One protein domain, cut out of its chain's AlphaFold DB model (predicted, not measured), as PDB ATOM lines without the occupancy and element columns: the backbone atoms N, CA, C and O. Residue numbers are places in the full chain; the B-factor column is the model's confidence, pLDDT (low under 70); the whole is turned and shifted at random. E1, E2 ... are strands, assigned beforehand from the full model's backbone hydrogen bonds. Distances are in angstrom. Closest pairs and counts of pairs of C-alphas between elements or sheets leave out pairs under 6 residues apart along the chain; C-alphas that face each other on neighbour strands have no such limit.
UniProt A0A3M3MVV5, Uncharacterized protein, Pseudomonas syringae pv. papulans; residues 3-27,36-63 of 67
ATOM      1  N   PHE A   3      15.877  21.029  25.483       79.12
ATOM      2  CA  PHE A   3      16.741  20.997  26.656       79.12
ATOM      3  C   PHE A   3      18.063  20.316  26.318       79.12
ATOM      4  O   PHE A   3      18.063  19.256  25.690       79.12
ATOM      5  N   ALA A   4      19.170  20.907  26.753       80.38
ATOM      6  CA  ALA A   4      20.497  20.315  26.665       80.38
ATOM      7  C   ALA A   4      21.272  20.566  27.963       80.38
ATOM      8  O   ALA A   4      21.150  21.630  28.568       80.38
ATOM      9  N   LYS A   5      22.075  19.584  28.380       76.81
ATOM     10  CA  LYS A   5      22.943  19.677  29.557       76.81
ATOM     11  C   LYS A   5      24.296  19.036  29.266       76.81
ATOM     12  O   LYS A   5      24.335  17.892  28.811       76.81
ATOM     13  N   ALA A   6      25.381  19.750  29.546       83.19
ATOM     14  CA  ALA A   6      26.752  19.272  29.390       83.19
ATOM     15  C   ALA A   6      27.601  19.734  30.584       83.19
ATOM     16  O   ALA A   6      27.947  20.904  30.700       83.19
ATOM     17  N   GLY A   7      27.927  18.811  31.494       85.75
ATOM     18  CA  GLY A   7      28.620  19.156  32.738       85.75
ATOM     19  C   GLY A   7      27.790  20.118  33.596       85.75
ATOM     20  O   GLY A   7      26.678  19.773  34.006       85.75
ATOM     21  N   GLU A   8      28.340  21.305  33.850       84.62
ATOM     22  CA  GLU A   8      27.682  22.397  34.585       84.62
ATOM     23  C   GLU A   8      26.837  23.313  33.684       84.62
ATOM     24  O   GLU A   8      26.048  24.109  34.188       84.62
ATOM     25  N   GLU A   9      26.946  23.186  32.357       73.94
ATOM     26  CA  GLU A   9      26.173  23.998  31.419       73.94
ATOM     27  C   GLU A   9      24.772  23.411  31.203       73.94
ATOM     28  O   GLU A   9      24.610  22.236  30.853       73.94
ATOM     29  N   GLU A  10      23.748  24.249  31.380       85.06
ATOM     30  CA  GLU A  10      22.342  23.946  31.108       85.06
ATOM     31  C   GLU A  10      21.784  24.943  30.085       85.06
ATOM     32  O   GLU A  10      21.925  26.160  30.228       85.06
ATOM     33  N   LEU A  11      21.120  24.421  29.054       79.25
ATOM     34  CA  LEU A  11      20.414  25.207  28.053       79.25
ATOM     35  C   LEU A  11      18.956  24.762  27.995       79.25
ATOM     36  O   LEU A  11      18.638  23.652  27.556       79.25
ATOM     37  N   ARG A  12      18.060  25.658  28.403       83.44
ATOM     38  CA  ARG A  12      16.613  25.492  28.311       83.44
ATOM     39  C   ARG A  12      16.056  26.464  27.279       83.44
ATOM     40  O   ARG A  12      16.190  27.674  27.426       83.44
ATOM     41  N   ILE A  13      15.395  25.930  26.257       83.31
ATOM     42  CA  ILE A  13      14.686  26.714  25.245       83.31
ATOM     43  C   ILE A  13      13.200  26.373  25.320       83.31
ATOM     44  O   ILE A  13      12.767  25.240  25.072       83.31
ATOM     45  N   GLU A  14      12.401  27.370  25.649       82.62
ATOM     46  CA  GLU A  14      10.949  27.283  25.691       82.62
ATOM     47  C   GLU A  14      10.403  27.992  24.453       82.62
ATOM     48  O   GLU A  14      10.773  29.125  24.175       82.62
ATOM     49  N   ALA A  15       9.567  27.302  23.678       80.62
ATOM     50  CA  ALA A  15       8.982  27.829  22.452       80.62
ATOM     51  C   ALA A  15       7.458  27.858  22.608       80.62
ATOM     52  O   ALA A  15       6.852  26.808  22.842       80.62
ATOM     53  N   PHE A  16       6.857  29.035  22.481       82.06
ATOM     54  CA  PHE A  16       5.418  29.293  22.582       82.06
ATOM     55  C   PHE A  16       4.945  29.939  21.281       82.06
ATOM     56  O   PHE A  16       5.740  30.530  20.573       82.06
ATOM     57  N   GLY A  17       3.676  29.804  20.889       77.38
ATOM     58  CA  GLY A  17       3.190  30.451  19.655       77.38
ATOM     59  C   GLY A  17       4.000  30.142  18.378       77.38
ATOM     60  O   GLY A  17       3.920  30.888  17.410       77.38
ATOM     61  N   CYS A  18       4.801  29.072  18.364       78.94
ATOM     62  CA  CYS A  18       5.540  28.619  17.193       78.94
ATOM     63  C   CYS A  18       4.698  27.556  16.489       78.94
ATOM     64  O   CYS A  18       4.610  26.413  16.954       78.94
ATOM     65  N   LYS A  19       4.082  27.905  15.358       81.88
ATOM     66  CA  LYS A  19       3.382  26.934  14.515       81.88
ATOM     67  C   LYS A  19       4.409  26.190  13.672       81.88
ATOM     68  O   LYS A  19       4.863  26.668  12.636       81.88
ATOM     69  N   VAL A  20       4.781  25.012  14.145       75.31
ATOM     70  CA  VAL A  20       5.801  24.173  13.521       75.31
ATOM     71  C   VAL A  20       5.334  23.668  12.152       75.31
ATOM     72  O   VAL A  20       4.276  23.048  12.032       75.31
ATOM     73  N   ARG A  21       6.146  23.898  11.119       71.31
ATOM     74  CA  ARG A  21       5.982  23.323   9.782       71.31
ATOM     75  C   ARG A  21       6.920  22.130   9.654       71.31
ATOM     76  O   ARG A  21       8.133  22.273   9.542       71.31
ATOM     77  N   VAL A  22       6.362  20.930   9.665       64.31
ATOM     78  CA  VAL A  22       7.147  19.705   9.501       64.31
ATOM     79  C   VAL A  22       7.343  19.451   8.007       64.31
ATOM     80  O   VAL A  22       6.441  18.949   7.345       64.31
ATOM     81  N   SER A  23       8.499  19.834   7.459       63.09
ATOM     82  CA  SER A  23       8.827  19.619   6.039       63.09
ATOM     83  C   SER A  23       9.819  18.478   5.793       63.09
ATOM     84  O   SER A  23       9.851  17.943   4.690       63.09
ATOM     85  N   SER A  24      10.606  18.070   6.795       55.69
ATOM     86  CA  SER A  24      11.526  16.931   6.677       55.69
ATOM     87  C   SER A  24      11.807  16.309   8.047       55.69
ATOM     88  O   SER A  24      12.447  16.921   8.900       55.69
ATOM     89  N   LEU A  25      11.277  15.103   8.279       54.91
ATOM     90  CA  LEU A  25      11.364  14.396   9.565       54.91
ATOM     91  C   LEU A  25      12.662  13.597   9.731       54.91
ATOM     92  O   LEU A  25      13.097  13.374  10.856       54.91
ATOM     93  N   LEU A  26      13.287  13.168   8.631       53.50
ATOM     94  CA  LEU A  26      14.443  12.276   8.667       53.50
ATOM     95  C   LEU A  26      15.433  12.638   7.548       53.50
ATOM     96  O   LEU A  26      15.302  12.199   6.412       53.50
ATOM     97  N   SER A  27      16.432  13.455   7.880       55.97
ATOM     98  CA  SER A  27      17.603  13.720   7.035       55.97
ATOM     99  C   SER A  27      18.833  13.190   7.765       55.97
ATOM    100  O   SER A  27      19.551  13.948   8.413       55.97
ATOM    101  N   ASN A  36      24.172  15.398  13.300       58.03
ATOM    102  CA  ASN A  36      22.737  15.422  13.010       58.03
ATOM    103  C   ASN A  36      22.165  16.772  13.461       58.03
ATOM    104  O   ASN A  36      22.095  17.063  14.654       58.03
ATOM    105  N   THR A  37      21.796  17.615  12.498       62.09
ATOM    106  CA  THR A  37      21.169  18.915  12.745       62.09
ATOM    107  C   THR A  37      19.745  18.875  12.211       62.09
ATOM    108  O   THR A  37      19.515  18.657  11.025       62.09
ATOM    109  N   HIS A  38      18.770  19.076  13.095       68.44
ATOM    110  CA  HIS A  38      17.363  19.167  12.718       68.44
ATOM    111  C   HIS A  38      16.972  20.641  12.612       68.44
ATOM    112  O   HIS A  38      16.957  21.359  13.610       68.44
ATOM    113  N   LYS A  39      16.670  21.104  11.395       68.44
ATOM    114  CA  LYS A  39      16.067  22.422  11.164       68.44
ATOM    115  C   LYS A  39      14.569  22.242  11.021       68.44
ATOM    116  O   LYS A  39      14.115  21.608  10.073       68.44
ATOM    117  N   VAL A  40      13.815  22.806  11.955       74.19
ATOM    118  CA  VAL A  40      12.358  22.742  11.930       74.19
ATOM    119  C   VAL A  40      11.827  24.145  11.633       74.19
ATOM    120  O   VAL A  40      11.930  25.009  12.502       74.19
ATOM    121  N   PRO A  41      11.325  24.420  10.416       78.44
ATOM    122  CA  PRO A  41      10.733  25.716  10.117       78.44
ATOM    123  C   PRO A  41       9.448  25.910  10.932       78.44
ATOM    124  O   PRO A  41       8.715  24.956  11.189       78.44
ATOM    125  N   PHE A  42       9.160  27.139  11.343       77.38
ATOM    126  CA  PHE A  42       7.940  27.477  12.073       77.38
ATOM    127  C   PHE A  42       7.476  28.890  11.721       77.38
ATOM    128  O   PHE A  42       8.294  29.746  11.390       77.38
ATOM    129  N   ASP A  43       6.167  29.119  11.805       82.00
ATOM    130  CA  ASP A  43       5.596  30.464  11.765       82.00
ATOM    131  C   ASP A  43       5.458  31.000  13.190       82.00
ATOM    132  O   ASP A  43       5.011  30.279  14.088       82.00
ATOM    133  N   VAL A  44       5.808  32.269  13.386       81.12
ATOM    134  CA  VAL A  44       5.601  32.981  14.651       81.12
ATOM    135  C   VAL A  44       4.166  33.496  14.694       81.12
ATOM    136  O   VAL A  44       3.753  34.259  13.825       81.12
ATOM    137  N   THR A  45       3.398  33.073  15.698       81.81
ATOM    138  CA  THR A  45       1.997  33.484  15.896       81.81
ATOM    139  C   THR A  45       1.778  34.268  17.189       81.81
ATOM    140  O   THR A  45       0.640  34.576  17.524       81.81
ATOM    141  N   SER A  46       2.838  34.535  17.954       81.19
ATOM    142  CA  SER A  46       2.797  35.310  19.195       81.19
ATOM    143  C   SER A  46       4.114  36.055  19.391       81.19
ATOM    144  O   SER A  46       5.161  35.573  18.972       81.19
ATOM    145  N   ALA A  47       4.067  37.206  20.055       79.94
ATOM    146  CA  ALA A  47       5.250  37.970  20.439       79.94
ATOM    147  C   ALA A  47       6.121  37.246  21.492       79.94
ATOM    148  O   ALA A  47       7.333  37.428  21.519       79.94
ATOM    149  N   ASP A  48       5.530  36.373  22.318       79.56
ATOM    150  CA  ASP A  48       6.221  35.645  23.403       79.56
ATOM    151  C   ASP A  48       6.823  34.301  22.939       79.56
ATOM    152  O   ASP A  48       6.755  33.288  23.635       79.56
ATOM    153  N   PHE A  49       7.324  34.235  21.701       80.56
ATOM    154  CA  PHE A  49       7.465  32.945  21.023       80.56
ATOM    155  C   PHE A  49       8.675  32.093  21.430       80.56
ATOM    156  O   PHE A  49       8.640  30.872  21.273       80.56
ATOM    157  N   ILE A  50       9.745  32.688  21.965       86.00
ATOM    158  CA  ILE A  50      10.928  31.959  22.450       86.00
ATOM    159  C   ILE A  50      11.402  32.572  23.768       86.00
ATOM    160  O   ILE A  50      11.576  33.788  23.866       86.00
ATOM    161  N   LYS A  51      11.703  31.714  24.747       85.50
ATOM    162  CA  LYS A  51      12.469  32.050  25.953       85.50
ATOM    163  C   LYS A  51      13.694  31.158  26.047       85.50
ATOM    164  O   LYS A  51      13.610  29.945  25.841       85.50
ATOM    165  N   ILE A  52      14.826  31.758  26.379       86.38
ATOM    166  CA  ILE A  52      16.086  31.061  26.620       86.38
ATOM    167  C   ILE A  52      16.391  31.218  28.103       86.38
ATOM    168  O   ILE A  52      16.571  32.330  28.591       86.38
ATOM    169  N   ASN A  53      16.394  30.107  28.838       84.38
ATOM    170  CA  ASN A  53      16.573  30.085  30.292       84.38
ATOM    171  C   ASN A  53      15.598  31.026  31.033       84.38
ATOM    172  O   ASN A  53      15.969  31.693  31.994       84.38
ATOM    173  N   GLY A  54      14.348  31.101  30.563       82.75
ATOM    174  CA  GLY A  54      13.308  31.976  31.116       82.75
ATOM    175  C   GLY A  54      13.383  33.442  30.669       82.75
ATOM    176  O   GLY A  54      12.449  34.194  30.940       82.75
ATOM    177  N   VAL A  55      14.436  33.850  29.951       85.88
ATOM    178  CA  VAL A  55      14.574  35.205  29.394       85.88
ATOM    179  C   VAL A  55      13.957  35.251  27.992       85.88
ATOM    180  O   VAL A  55      14.337  34.430  27.150       85.88
ATOM    181  N   PRO A  56      13.017  36.171  27.712       87.38
ATOM    182  CA  PRO A  56      12.467  36.357  26.372       87.38
ATOM    183  C   PRO A  56      13.555  36.625  25.335       87.38
ATOM    184  O   PRO A  56      14.512  37.352  25.596       87.38
ATOM    185  N   TYR A  57      13.402  36.025  24.157       83.94
ATOM    186  CA  TYR A  57      14.347  36.211  23.060       83.94
ATOM    187  C   TYR A  57      14.260  37.609  22.434       83.94
ATOM    188  O   TYR A  57      15.292  38.180  22.097       83.94
ATOM    189  N   LEU A  58      13.044  38.152  22.288       83.50
ATOM    190  CA  LEU A  58      12.823  39.526  21.834       83.50
ATOM    191  C   LEU A  58      12.821  40.503  23.009       83.50
ATOM    192  O   LEU A  58      12.306  40.197  24.090       83.50
ATOM    193  N   ALA A  59      13.329  41.710  22.770       81.69
ATOM    194  CA  ALA A  59      13.197  42.819  23.701       81.69
ATOM    195  C   ALA A  59      11.768  43.391  23.695       81.69
ATOM    196  O   ALA A  59      11.059  43.348  22.692       81.69
ATOM    197  N   ALA A  60      11.366  44.016  24.806       78.06
ATOM    198  CA  ALA A  60      10.047  44.642  24.941       78.06
ATOM    199  C   ALA A  60       9.759  45.702  23.856       78.06
ATOM    200  O   ALA A  60       8.631  45.816  23.394       78.06
ATOM    201  N   ALA A  61      10.785  46.434  23.411       79.44
ATOM    202  CA  ALA A  61      10.661  47.426  22.341       79.44
ATOM    203  C   ALA A  61      10.389  46.795  20.961       79.44
ATOM    204  O   ALA A  61       9.811  47.437  20.093       79.44
ATOM    205  N   GLU A  62      10.785  45.537  20.744       76.50
ATOM    206  CA  GLU A  62      10.569  44.827  19.471       76.50
ATOM    207  C   GLU A  62       9.152  44.248  19.356       76.50
ATOM    208  O   GLU A  62       8.714  43.888  18.265       76.50
ATOM    209  N   ILE A  63       8.433  44.163  20.477       77.00
ATOM    210  CA  ILE A  63       7.041  43.695  20.552       77.00
ATOM    211  C   ILE A  63       6.050  44.848  20.776       77.00
ATOM    212  O   ILE A  63       4.837  44.627  20.815       77.00
TER     213      ILE A  63
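Overview. This is residues 3 to 27 and 36 to 63 of the 67 residues of an uncharacterized protein of Pseudomonas syringae pv. papulans (UniProt A0A3M3MVV5). With little regular structure, this is a flat model built on a staggered sheet: long strand E2 has E1 beside its first part and E5, on the other side, beside its last; E2 then runs on into E3, which pairs with E4 in a small second sheet. The printed part has 53 residues, five named strands, E1 to E5 along the chain, holding 20 residues, and no named helix: all strand. Both sheets are antiparallel, the larger ordered E1, E2, E5. It is loose, radius of gyration of the C-alphas 13.4 A, spanning 37 by 33 by 13 A.

Arrangement. E2, residues 9 to 15, forms a hairpin with E1, residues 3 to 6, at 172 degrees; N 4 and O 11 are 2.9 A apart. E5, residues 50 to 52, is antiparallel to E2 at 167 degrees; N 51 and O 14 are 2.8 A apart. E2 runs on at 85 degrees into E3, residues 18 to 20, antiparallel to E4, residues 42 to 44; N 43 and O 19 are 2.9 A apart.

Along the chain. E2 spans 19.8 A, E1 10.5 A. E1 begins at C-alpha 3 (16.741, 20.997, 26.656); E5 ends at C-alpha 52 (16.086, 31.061, 26.620).

Size, cuts and confidence. Residues 28 to 35 are cut out, C-alphas 27 and 36 being 8.1 A apart. Residues 22 to 27 and 36 to 39 have pLDDT under 70.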